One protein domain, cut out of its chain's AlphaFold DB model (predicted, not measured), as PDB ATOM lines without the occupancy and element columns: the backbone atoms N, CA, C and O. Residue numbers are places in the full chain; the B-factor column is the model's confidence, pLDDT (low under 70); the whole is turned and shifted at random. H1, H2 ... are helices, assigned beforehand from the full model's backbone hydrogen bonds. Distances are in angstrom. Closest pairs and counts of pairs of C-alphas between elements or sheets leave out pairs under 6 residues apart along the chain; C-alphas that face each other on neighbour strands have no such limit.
ATOM      1  N   TYR A  98     116.705 140.685 110.355       73.06
ATOM      2  CA  TYR A  98     115.595 139.950 110.940       73.06
ATOM      3  C   TYR A  98     115.529 138.559 110.311       73.06
ATOM      4  O   TYR A  98     115.720 138.406 109.107       73.06
ATOM      5  N   ASP A  99     115.267 137.553 111.140       75.81
ATOM      6  CA  ASP A  99     115.078 136.188 110.669       75.81
ATOM      7  C   ASP A  99     113.771 136.104 109.865       75.81
ATOM      8  O   ASP A  99     112.711 136.537 110.328       75.81
ATOM      9  N   LEU A 100     113.836 135.539 108.657       78.06
ATOM     10  CA  LEU A 100     112.666 135.367 107.788       78.06
ATOM     11  C   LEU A 100     111.807 134.163 108.196       78.06
ATOM     12  O   LEU A 100     110.658 134.064 107.772       78.06
ATOM     13  N   HIS A 101     112.369 133.248 108.995       74.94
ATOM     14  CA  HIS A 101     111.745 131.999 109.445       74.94
ATOM     15  C   HIS A 101     110.941 131.264 108.346       74.94
ATOM     16  O   HIS A 101     109.765 130.938 108.536       74.94
ATOM     17  N   PRO A 102     111.544 130.983 107.176       73.00
ATOM     18  CA  PRO A 102     110.844 130.358 106.071       73.00
ATOM     19  C   PRO A 102     110.469 128.903 106.373       73.00
ATOM     20  O   PRO A 102     111.273 128.124 106.884       73.00
ATOM     21  N   LEU A 103     109.265 128.508 105.957       69.25
ATOM     22  CA  LEU A 103     108.782 127.126 106.079       69.25
ATOM     23  C   LEU A 103     109.370 126.195 105.006       69.25
ATOM     24  O   LEU A 103     109.561 125.005 105.244       69.25
ATOM     25  N   HIS A 104     109.653 126.725 103.812       70.38
ATOM     26  CA  HIS A 104     110.165 125.937 102.694       70.38
ATOM     27  C   HIS A 104     111.685 125.748 102.799       70.38
ATOM     28  O   HIS A 104     112.435 126.721 102.916       70.38
ATOM     29  N   PHE A 105     112.159 124.502 102.679       70.94
ATOM     30  CA  PHE A 105     113.577 124.156 102.859       70.94
ATOM     31  C   PHE A 105     114.520 124.943 101.934       70.94
ATOM     32  O   PHE A 105     115.577 125.392 102.371       70.94
ATOM     33  N   ALA A 106     114.131 125.168 100.673       75.69
ATOM     34  CA  ALA A 106     114.955 125.942  99.741       75.69
ATOM     35  C   ALA A 106     115.123 127.412 100.176       75.69
ATOM     36  O   ALA A 106     116.209 127.967 100.045       75.69
ATOM     37  N   HIS A 107     114.082 128.024 100.754       81.88
ATOM     38  CA  HIS A 107     114.150 129.396 101.267       81.88
ATOM     39  C   HIS A 107     114.997 129.464 102.541       81.88
ATOM     40  O   HIS A 107     115.777 130.395 102.706       81.88
ATOM     41  N   LEU A 108     114.915 128.442 103.402       78.00
ATOM     42  CA  LEU A 108     115.777 128.319 104.580       78.00
ATOM     43  C   LEU A 108     117.258 128.204 104.195       78.00
ATOM     44  O   LEU A 108     118.116 128.828 104.818       78.00
ATOM     45  N   ALA A 109     117.572 127.406 103.171       78.75
ATOM     46  CA  ALA A 109     118.933 127.283 102.659       78.75
ATOM     47  C   ALA A 109     119.441 128.613 102.073       78.75
ATOM     48  O   ALA A 109     120.570 129.009 102.366       78.75
ATOM     49  N   ALA A 110     118.600 129.322 101.312       87.19
ATOM     50  CA  ALA A 110     118.925 130.634 100.758       87.19
ATOM     51  C   ALA A 110     119.169 131.686 101.854       87.19
ATOM     52  O   ALA A 110     120.194 132.365 101.830       87.19
ATOM     53  N   GLU A 111     118.297 131.765 102.865       89.44
ATOM     54  CA  GLU A 111     118.458 132.688 103.996       89.44
ATOM     55  C   GLU A 111     119.777 132.435 104.740       89.44
ATOM     56  O   GLU A 111     120.528 133.365 105.040       89.44
ATOM     57  N   ARG A 112     120.106 131.162 105.004       88.62
ATOM     58  CA  ARG A 112     121.370 130.780 105.650       88.62
ATOM     59  C   ARG A 112     122.587 131.170 104.815       88.62
ATOM     60  O   ARG A 112     123.569 131.640 105.381       88.62
ATOM     61  N   ALA A 113     122.529 130.993 103.495       92.19
ATOM     62  CA  ALA A 113     123.617 131.366 102.595       92.19
ATOM     63  C   ALA A 113     123.844 132.888 102.567       92.19
ATOM     64  O   ALA A 113     124.986 133.338 102.683       92.19
ATOM     65  N   ILE A 114     122.766 133.675 102.482       93.00
ATOM     66  CA  ILE A 114     122.814 135.144 102.558       93.00
ATOM     67  C   ILE A 114     123.424 135.579 103.895       93.00
ATOM     68  O   ILE A 114     124.369 136.367 103.925       93.00
ATOM     69  N   ARG A 115     122.959 134.998 105.008       89.94
ATOM     70  CA  ARG A 115     123.477 135.289 106.352       89.94
ATOM     71  C   ARG A 115     124.962 134.969 106.491       89.94
ATOM     72  O   ARG A 115     125.696 135.773 107.054       89.94
ATOM     73  N   ALA A 116     125.410 133.824 105.979       90.75
ATOM     74  CA  ALA A 116     126.818 133.440 106.023       90.75
ATOM     75  C   ALA A 116     127.704 134.447 105.272       90.75
ATOM     76  O   ALA A 116     128.709 134.898 105.812       90.75
ATOM     77  N   ARG A 117     127.290 134.862 104.068       93.19
ATOM     78  CA  ARG A 117     127.989 135.886 103.272       93.19
ATOM     79  C   ARG A 117     128.016 137.249 103.968       93.19
ATOM     80  O   ARG A 117     129.033 137.930 103.942       93.19
ATOM     81  N   LEU A 118     126.917 137.647 104.607       90.56
ATOM     82  CA  LEU A 118     126.871 138.881 105.390       90.56
ATOM     83  C   LEU A 118     127.810 138.819 106.595       90.56
ATOM     84  O   LEU A 118     128.519 139.787 106.847       90.56
ATOM     85  N   LEU A 119     127.838 137.704 107.329       89.44
ATOM     86  CA  LEU A 119     128.755 137.518 108.457       89.44
ATOM     87  C   LEU A 119     130.215 137.639 108.010       89.44
ATOM     88  O   LEU A 119     130.950 138.433 108.596       89.44
ATOM     89  N   ASP A 120     130.592 136.955 106.929       90.94
ATOM     90  CA  ASP A 120     131.930 137.030 106.331       90.94
ATOM     91  C   ASP A 120     132.315 138.467 105.931       90.94
ATOM     92  O   ASP A 120     133.403 138.952 106.248       90.94
ATOM     93  N   LEU A 121     131.388 139.218 105.325       90.69
ATOM     94  CA  LEU A 121     131.629 140.610 104.939       90.69
ATOM     95  C   LEU A 121     131.938 141.520 106.143       90.69
ATOM     96  O   LEU A 121     132.773 142.418 106.046       90.69
ATOM     97  N   HIS A 122     131.280 141.291 107.283       87.00
ATOM     98  CA  HIS A 122     131.547 142.058 108.504       87.00
ATOM     99  C   HIS A 122     132.858 141.631 109.174       87.00
ATOM    100  O   HIS A 122     133.572 142.474 109.714       87.00
ATOM    101  N   GLU A 123     133.173 140.334 109.169       87.31
ATOM    102  CA  GLU A 123     134.336 139.780 109.872       87.31
ATOM    103  C   GLU A 123     135.649 139.978 109.108       87.31
ATOM    104  O   GLU A 123     136.699 140.160 109.722       87.31
ATOM    105  N   SER A 124     135.593 140.027 107.778       89.19
ATOM    106  CA  SER A 124     136.755 140.260 106.912       89.19
ATOM    107  C   SER A 124     137.357 141.667 107.032       89.19
ATOM    108  O   SER A 124     138.486 141.901 106.603       89.19
ATOM    109  N   GLY A 125     136.618 142.631 107.595       89.81
ATOM    110  CA  GLY A 125     137.054 144.026 107.706       89.81
ATOM    111  C   GLY A 125     137.114 144.776 106.368       89.81
ATOM    112  O   GLY A 125     137.575 145.919 106.331       89.81
ATOM    113  N   HIS A 126     136.630 144.176 105.275       94.12
ATOM    114  CA  HIS A 126     136.712 144.748 103.928       94.12
ATOM    115  C   HIS A 126     135.943 146.069 103.777       94.12
ATOM    116  O   HIS A 126     136.380 146.936 103.024       94.12
ATOM    117  N   LEU A 127     134.861 146.270 104.540       92.19
ATOM    118  CA  LEU A 127     134.095 147.528 104.561       92.19
ATOM    119  C   LEU A 127     134.921 148.747 105.016       92.19
ATOM    120  O   LEU A 127     134.584 149.875 104.666       92.19
ATOM    121  N   ASP A 128     135.989 148.522 105.788       91.88
ATOM    122  CA  ASP A 128     136.912 149.558 106.275       91.88
ATOM    123  C   ASP A 128     138.314 149.430 105.656       91.88
ATOM    124  O   ASP A 128     139.290 149.960 106.208       91.88
ATOM    125  N   SER A 129     138.441 148.701 104.542       93.50
ATOM    126  CA  SER A 129     139.723 148.523 103.862       93.50
ATOM    127  C   SER A 129     140.338 149.873 103.479       93.50
ATOM    128  O   SER A 129     139.644 150.827 103.132       93.50
ATOM    129  N   ARG A 130     141.673 149.952 103.532       91.12
ATOM    130  CA  ARG A 130     142.419 151.104 102.994       91.12
ATOM    131  C   ARG A 130     142.476 151.092 101.471       91.12
ATOM    132  O   ARG A 130     142.728 152.133 100.875       91.12
ATOM    133  N   ASP A 131     142.299 149.917 100.880       95.19
ATOM    134  CA  ASP A 131     142.135 149.763  99.446       95.19
ATOM    135  C   ASP A 131     140.688 150.125  99.088       95.19
ATOM    136  O   ASP A 131     139.743 149.443  99.499       95.19
ATOM    137  N   GLU A 132     140.527 151.241  98.374       94.25
ATOM    138  CA  GLU A 132     139.220 151.779  98.002       94.25
ATOM    139  C   GLU A 132     138.448 150.823  97.088       94.25
ATOM    140  O   GLU A 132     137.231 150.719  97.240       94.25
ATOM    141  N   ASP A 133     139.126 150.074  96.214       96.19
ATOM    142  CA  ASP A 133     138.470 149.125  95.311       96.19
ATOM    143  C   ASP A 133     137.885 147.946  96.099       96.19
ATOM    144  O   ASP A 133     136.760 147.512  95.839       96.19
ATOM    145  N   VAL A 134     138.600 147.480  97.130       96.50
ATOM    146  CA  VAL A 134     138.107 146.442  98.050       96.50
ATOM    147  C   VAL A 134     136.905 146.943  98.850       96.50
ATOM    148  O   VAL A 134     135.895 146.244  98.939       96.50
ATOM    149  N   ALA A 135     136.979 148.153  99.411       95.69
ATOM    150  CA  ALA A 135     135.874 148.730 100.178       95.69
ATOM    151  C   ALA A 135     134.635 148.983  99.302       95.69
ATOM    152  O   ALA A 135     133.506 148.704  99.715       95.69
ATOM    153  N   LEU A 136     134.836 149.462  98.071       96.62
ATOM    154  CA  LEU A 136     133.774 149.670  97.092       96.62
ATOM    155  C   LEU A 136     133.119 148.341  96.693       96.62
ATOM    156  O   LEU A 136     131.892 148.249  96.690       96.62
ATOM    157  N   ALA A 137     133.913 147.305  96.406       96.31
ATOM    158  CA  ALA A 137     133.406 145.972  96.087       96.31
ATOM    159  C   ALA A 137     132.619 145.367  97.261       96.31
ATOM    160  O   ALA A 137     131.544 144.805  97.053       96.31
ATOM    161  N   ALA A 138     133.103 145.538  98.494       96.38
ATOM    162  CA  ALA A 138     132.408 145.076  99.690       96.38
ATOM    163  C   ALA A 138     131.060 145.791  99.890       96.38
ATOM    164  O   ALA A 138     130.052 145.139 100.157       96.38
ATOM    165  N   LEU A 139     131.009 147.114  99.709       95.88
ATOM    166  CA  LEU A 139     129.763 147.885  99.792       95.88
ATOM    167  C   LEU A 139     128.782 147.545  98.661       95.88
ATOM    168  O   LEU A 139     127.576 147.506  98.891       95.88
ATOM    169  N   ALA A 140     129.274 147.264  97.453       95.56
ATOM    170  CA  ALA A 140     128.433 146.798  96.354       95.56
ATOM    171  C   ALA A 140     127.836 145.414  96.660       95.56
ATOM    172  O   ALA A 140     126.621 145.240  96.560       95.56
ATOM    173  N   ALA A 141     128.663 144.472  97.130       95.19
ATOM    174  CA  ALA A 141     128.213 143.150  97.558       95.19
ATOM    175  C   ALA A 141     127.194 143.234  98.705       95.19
ATOM    176  O   ALA A 141     126.238 142.463  98.734       95.19
ATOM    177  N   LEU A 142     127.361 144.192  99.622       94.38
ATOM    178  CA  LEU A 142     126.390 144.483 100.673       94.38
ATOM    179  C   LEU A 142     125.045 144.935 100.085       94.38
ATOM    180  O   LEU A 142     124.011 144.405 100.481       94.38
ATOM    181  N   CYS A 143     125.035 145.874  99.132       93.75
ATOM    182  CA  CYS A 143     123.800 146.284  98.456       93.75
ATOM    183  C   CYS A 143     123.072 145.098  97.814       93.75
ATOM    184  O   CYS A 143     121.851 145.009  97.924       93.75
ATOM    185  N   ASP A 144     123.815 144.211  97.155       93.62
ATOM    186  CA  ASP A 144     123.245 143.067  96.445       93.62
ATOM    187  C   ASP A 144     122.727 142.008  97.422       93.62
ATOM    188  O   ASP A 144     121.606 141.542  97.272       93.62
ATOM    189  N   LEU A 145     123.471 141.716  98.493       94.44
ATOM    190  CA  LEU A 145     123.048 140.820  99.574       94.44
ATOM    191  C   LEU A 145     121.745 141.259 100.242       94.44
ATOM    192  O   LEU A 145     120.871 140.435 100.503       94.44
ATOM    193  N   HIS A 146     121.620 142.555 100.529       92.38
ATOM    194  CA  HIS A 146     120.388 143.109 101.087       92.38
ATOM    195  C   HIS A 146     119.241 143.078 100.074       92.38
ATOM    196  O   HIS A 146     118.105 142.825 100.460       92.38
ATOM    197  N   GLY A 147     119.531 143.274  98.784       90.81
ATOM    198  CA  GLY A 147     118.556 143.084  97.708       90.81
ATOM    199  C   GLY A 147     118.052 141.641  97.627       90.81
ATOM    200  O   GLY A 147     116.846 141.419  97.670       90.81
ATOM    201  N   GLU A 148     118.961 140.661  97.607       92.38
ATOM    202  CA  GLU A 148     118.637 139.228  97.640       92.38
ATOM    203  C   GLU A 148     117.802 138.869  98.878       92.38
ATOM    204  O   GLU A 148     116.857 138.084  98.795       92.38
ATOM    205  N   HIS A 149     118.126 139.453 100.037       92.00
ATOM    206  CA  HIS A 149     117.362 139.252 101.264       92.00
ATOM    207  C   HIS A 149     115.947 139.837 101.172       92.00
ATOM    208  O   HIS A 149     114.992 139.168 101.560       92.00
ATOM    209  N   ASP A 150     115.793 141.057 100.653       89.81
ATOM    210  CA  ASP A 150     114.486 141.701 100.479       89.81
ATOM    211  C   ASP A 150     113.616 140.942  99.455       89.81
ATOM    212  O   ASP A 150     112.417 140.750  99.675       89.81
ATOM    213  N   GLU A 151     114.217 140.432  98.376       89.94
ATOM    214  CA  GLU A 151     113.556 139.556  97.397       89.94
ATOM    215  C   GLU A 151     113.137 138.217  98.013       89.94
ATOM    216  O   GLU A 151     112.012 137.747  97.795       89.94
ATOM    217  N   LEU A 152     114.003 137.606  98.830       90.62
ATOM    218  CA  LEU A 152     113.669 136.391  99.565       90.62
ATOM    219  C   LEU A 152     112.561 136.653 100.587       90.62
ATOM    220  O   LEU A 152     111.669 135.825 100.719       90.62
ATOM    221  N   ALA A 153     112.569 137.790 101.279       88.56
ATOM    222  CA  ALA A 153     111.529 138.162 102.233       88.56
ATOM    223  C   ALA A 153     110.164 138.309 101.550       88.56
ATOM    224  O   ALA A 153     109.153 137.822 102.061       88.56
ATOM    225  N   GLU A 154     110.130 138.939 100.375       87.81
ATOM    226  CA  GLU A 154     108.915 139.049  99.570       87.81
ATOM    227  C   GLU A 154     108.458 137.677  99.064       87.81
ATOM    228  O   GLU A 154     107.281 137.336  99.178       87.81
ATOM    229  N   THR A 155     109.392 136.840  98.615       86.25
ATOM    230  CA  THR A 155     109.120 135.451  98.236       86.25
ATOM    231  C   THR A 155     108.534 134.683  99.424       86.25
ATOM    232  O   THR A 155     107.444 134.134  99.335       86.25
ATOM    233  N   VAL A 156     109.172 134.691 100.592       83.19
ATOM    234  CA  VAL A 156     108.676 134.024 101.805       83.19
ATOM    235  C   VAL A 156     107.311 134.559 102.226       83.19
ATOM    236  O   VAL A 156     106.477 133.773 102.655       83.19
ATOM    237  N   ARG A 157     107.028 135.853 102.052       82.19
ATOM    238  CA  ARG A 157     105.702 136.432 102.311       82.19
ATOM    239  C   ARG A 157     104.649 135.912 101.330       82.19
ATOM    240  O   ARG A 157     103.569 135.500 101.752       82.19
ATOM    241  N   GLN A 158     104.958 135.891 100.036       76.81
ATOM    242  CA  GLN A 158     104.070 135.364  98.997       76.81
ATOM    243  C   GLN A 158     103.827 133.861  99.183       76.81
ATOM    244  O   GLN A 158     102.681 133.415  99.196       76.81
ATOM    245  N   TYR A 159     104.890 133.091  99.417       63.69
ATOM    246  CA  TYR A 159     104.835 131.649  99.626       63.69
ATOM    247  C   TYR A 159     104.277 131.263 100.995       63.69
ATOM    248  O   TYR A 159     103.589 130.259 101.083       63.69
ATOM    249  N   GLY A 160     104.486 132.050 102.048       55.06
ATOM    250  CA  GLY A 160     103.846 131.868 103.355       55.06
ATOM    251  C   GLY A 160     102.329 132.055 103.279       55.06
ATOM    252  O   GLY A 160     101.586 131.330 103.935       55.06
ATOM    253  N   ASN A 161     101.864 132.938 102.390       48.78
ATOM    254  CA  ASN A 161     100.447 133.066 102.049       48.78
ATOM    255  C   ASN A 161      99.955 131.936 101.115       48.78
ATOM    256  O   ASN A 161      98.812 131.502 101.239       48.78
ATOM    257  N   TRP A 162     100.800 131.419 100.211       39.69
ATOM    258  CA  TRP A 162     100.470 130.300  99.308       39.69
ATOM    259  C   TRP A 162     100.577 128.907  99.943       39.69
ATOM    260  O   TRP A 162      99.933 127.984  99.453       39.69
ATOM    261  N   ASN A 163     101.334 128.723 101.028       43.94
ATOM    262  CA  ASN A 163     101.497 127.426 101.700       43.94
ATOM    263  C   ASN A 163     100.223 126.969 102.427       43.94
ATOM    264  O   ASN A 163     100.173 125.854 102.929       43.94
ATOM    265  N   ARG A 164      99.175 127.802 102.450       49.69
ATOM    266  CA  ARG A 164      97.816 127.340 102.744       49.69
ATOM    267  C   ARG A 164      97.290 126.428 101.620       49.69
ATOM    268  O   ARG A 164      96.626 125.444 101.892       49.69
ATOM    269  N   ALA A 165      97.646 126.672 100.357       48.28
ATOM    270  CA  ALA A 165      97.065 125.985  99.201       48.28
ATOM    271  C   ALA A 165      97.815 124.727  98.708       48.28
ATOM    272  O   ALA A 165      97.191 123.902  98.032       48.28
ATOM    273  N   LEU A 166      99.116 124.576  99.002       54.59
ATOM    274  CA  LEU A 166      99.914 123.425  98.558       54.59
ATOM    275  C   LEU A 166      99.896 122.295  99.596       54.59
ATOM    276  O   LEU A 166     100.135 122.552 100.774       54.59
ATOM    277  N   PRO A 167      99.649 121.045  99.176       67.44
ATOM    278  CA  PRO A 167      99.650 119.926 100.096       67.44
ATOM    279  C   PRO A 167     101.045 119.620 100.656       67.44
ATOM    280  O   PRO A 167     102.014 119.465  99.909       67.44
TER     281      PRO A 167
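AT A GLANCE: This is residues 98 to 167 of the 216 residues of an uncharacterized protein of Streptomyces haliclonae (UniProt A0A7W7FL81). What shape does the printed part make? It is a helical hairpin: H1 and the longer H2 lie side by side, run opposite ways and together make a rod. At the start, residues 98 to 104 have no named element, and after H2 a short tail, residues 163 to 167, ends the printed part. What is it built of? The printed part has 70 residues with two named helices, H1 then H2, and no named strand; its class is all helix. How is it spread in space? It is loose, with a radius of gyration of the C-alphas of 15.1 A, and its spans are 53 by 16 by 16 A.

IN THESE COORDINATES: Where does the first helix run? H1 holds residues 105 to 123, from C-alpha 105 at (113.577, 124.156, 102.859) to C-alpha 123 at (134.336, 139.780, 109.872), a length of 26.9 A. Where does the second run? H2 holds residues 132 to 162 and is 44.3 A long, from C-alpha 132 at (139.220, 151.779, 98.002) to C-alpha 162 at (100.470, 130.300, 99.308).

HOW THE PARTS SIT: How do H1 and H2 stand to each other? They touch, and their closest C-alphas, those of Ile 114 and Leu 145, are 6.4 A apart. They run opposite ways at a shallow tilt of 23 degrees and form a helical hairpin. What do the backbones show? In H1 and H2 every O i to N i+4 pair is within hydrogen-bond range.

THE WHOLE: How large is it? The two C-alphas farthest apart, those of Arg 130 and Pro 167, are 53.0 A apart. Is the printed part whole? It has no cut, and the link from H1 to H2, with 8 residues between them, is short. Where is confidence low? The mean pLDDT of the printed part is 83.5, and residue 103 and residues 159 to 167 are under 70.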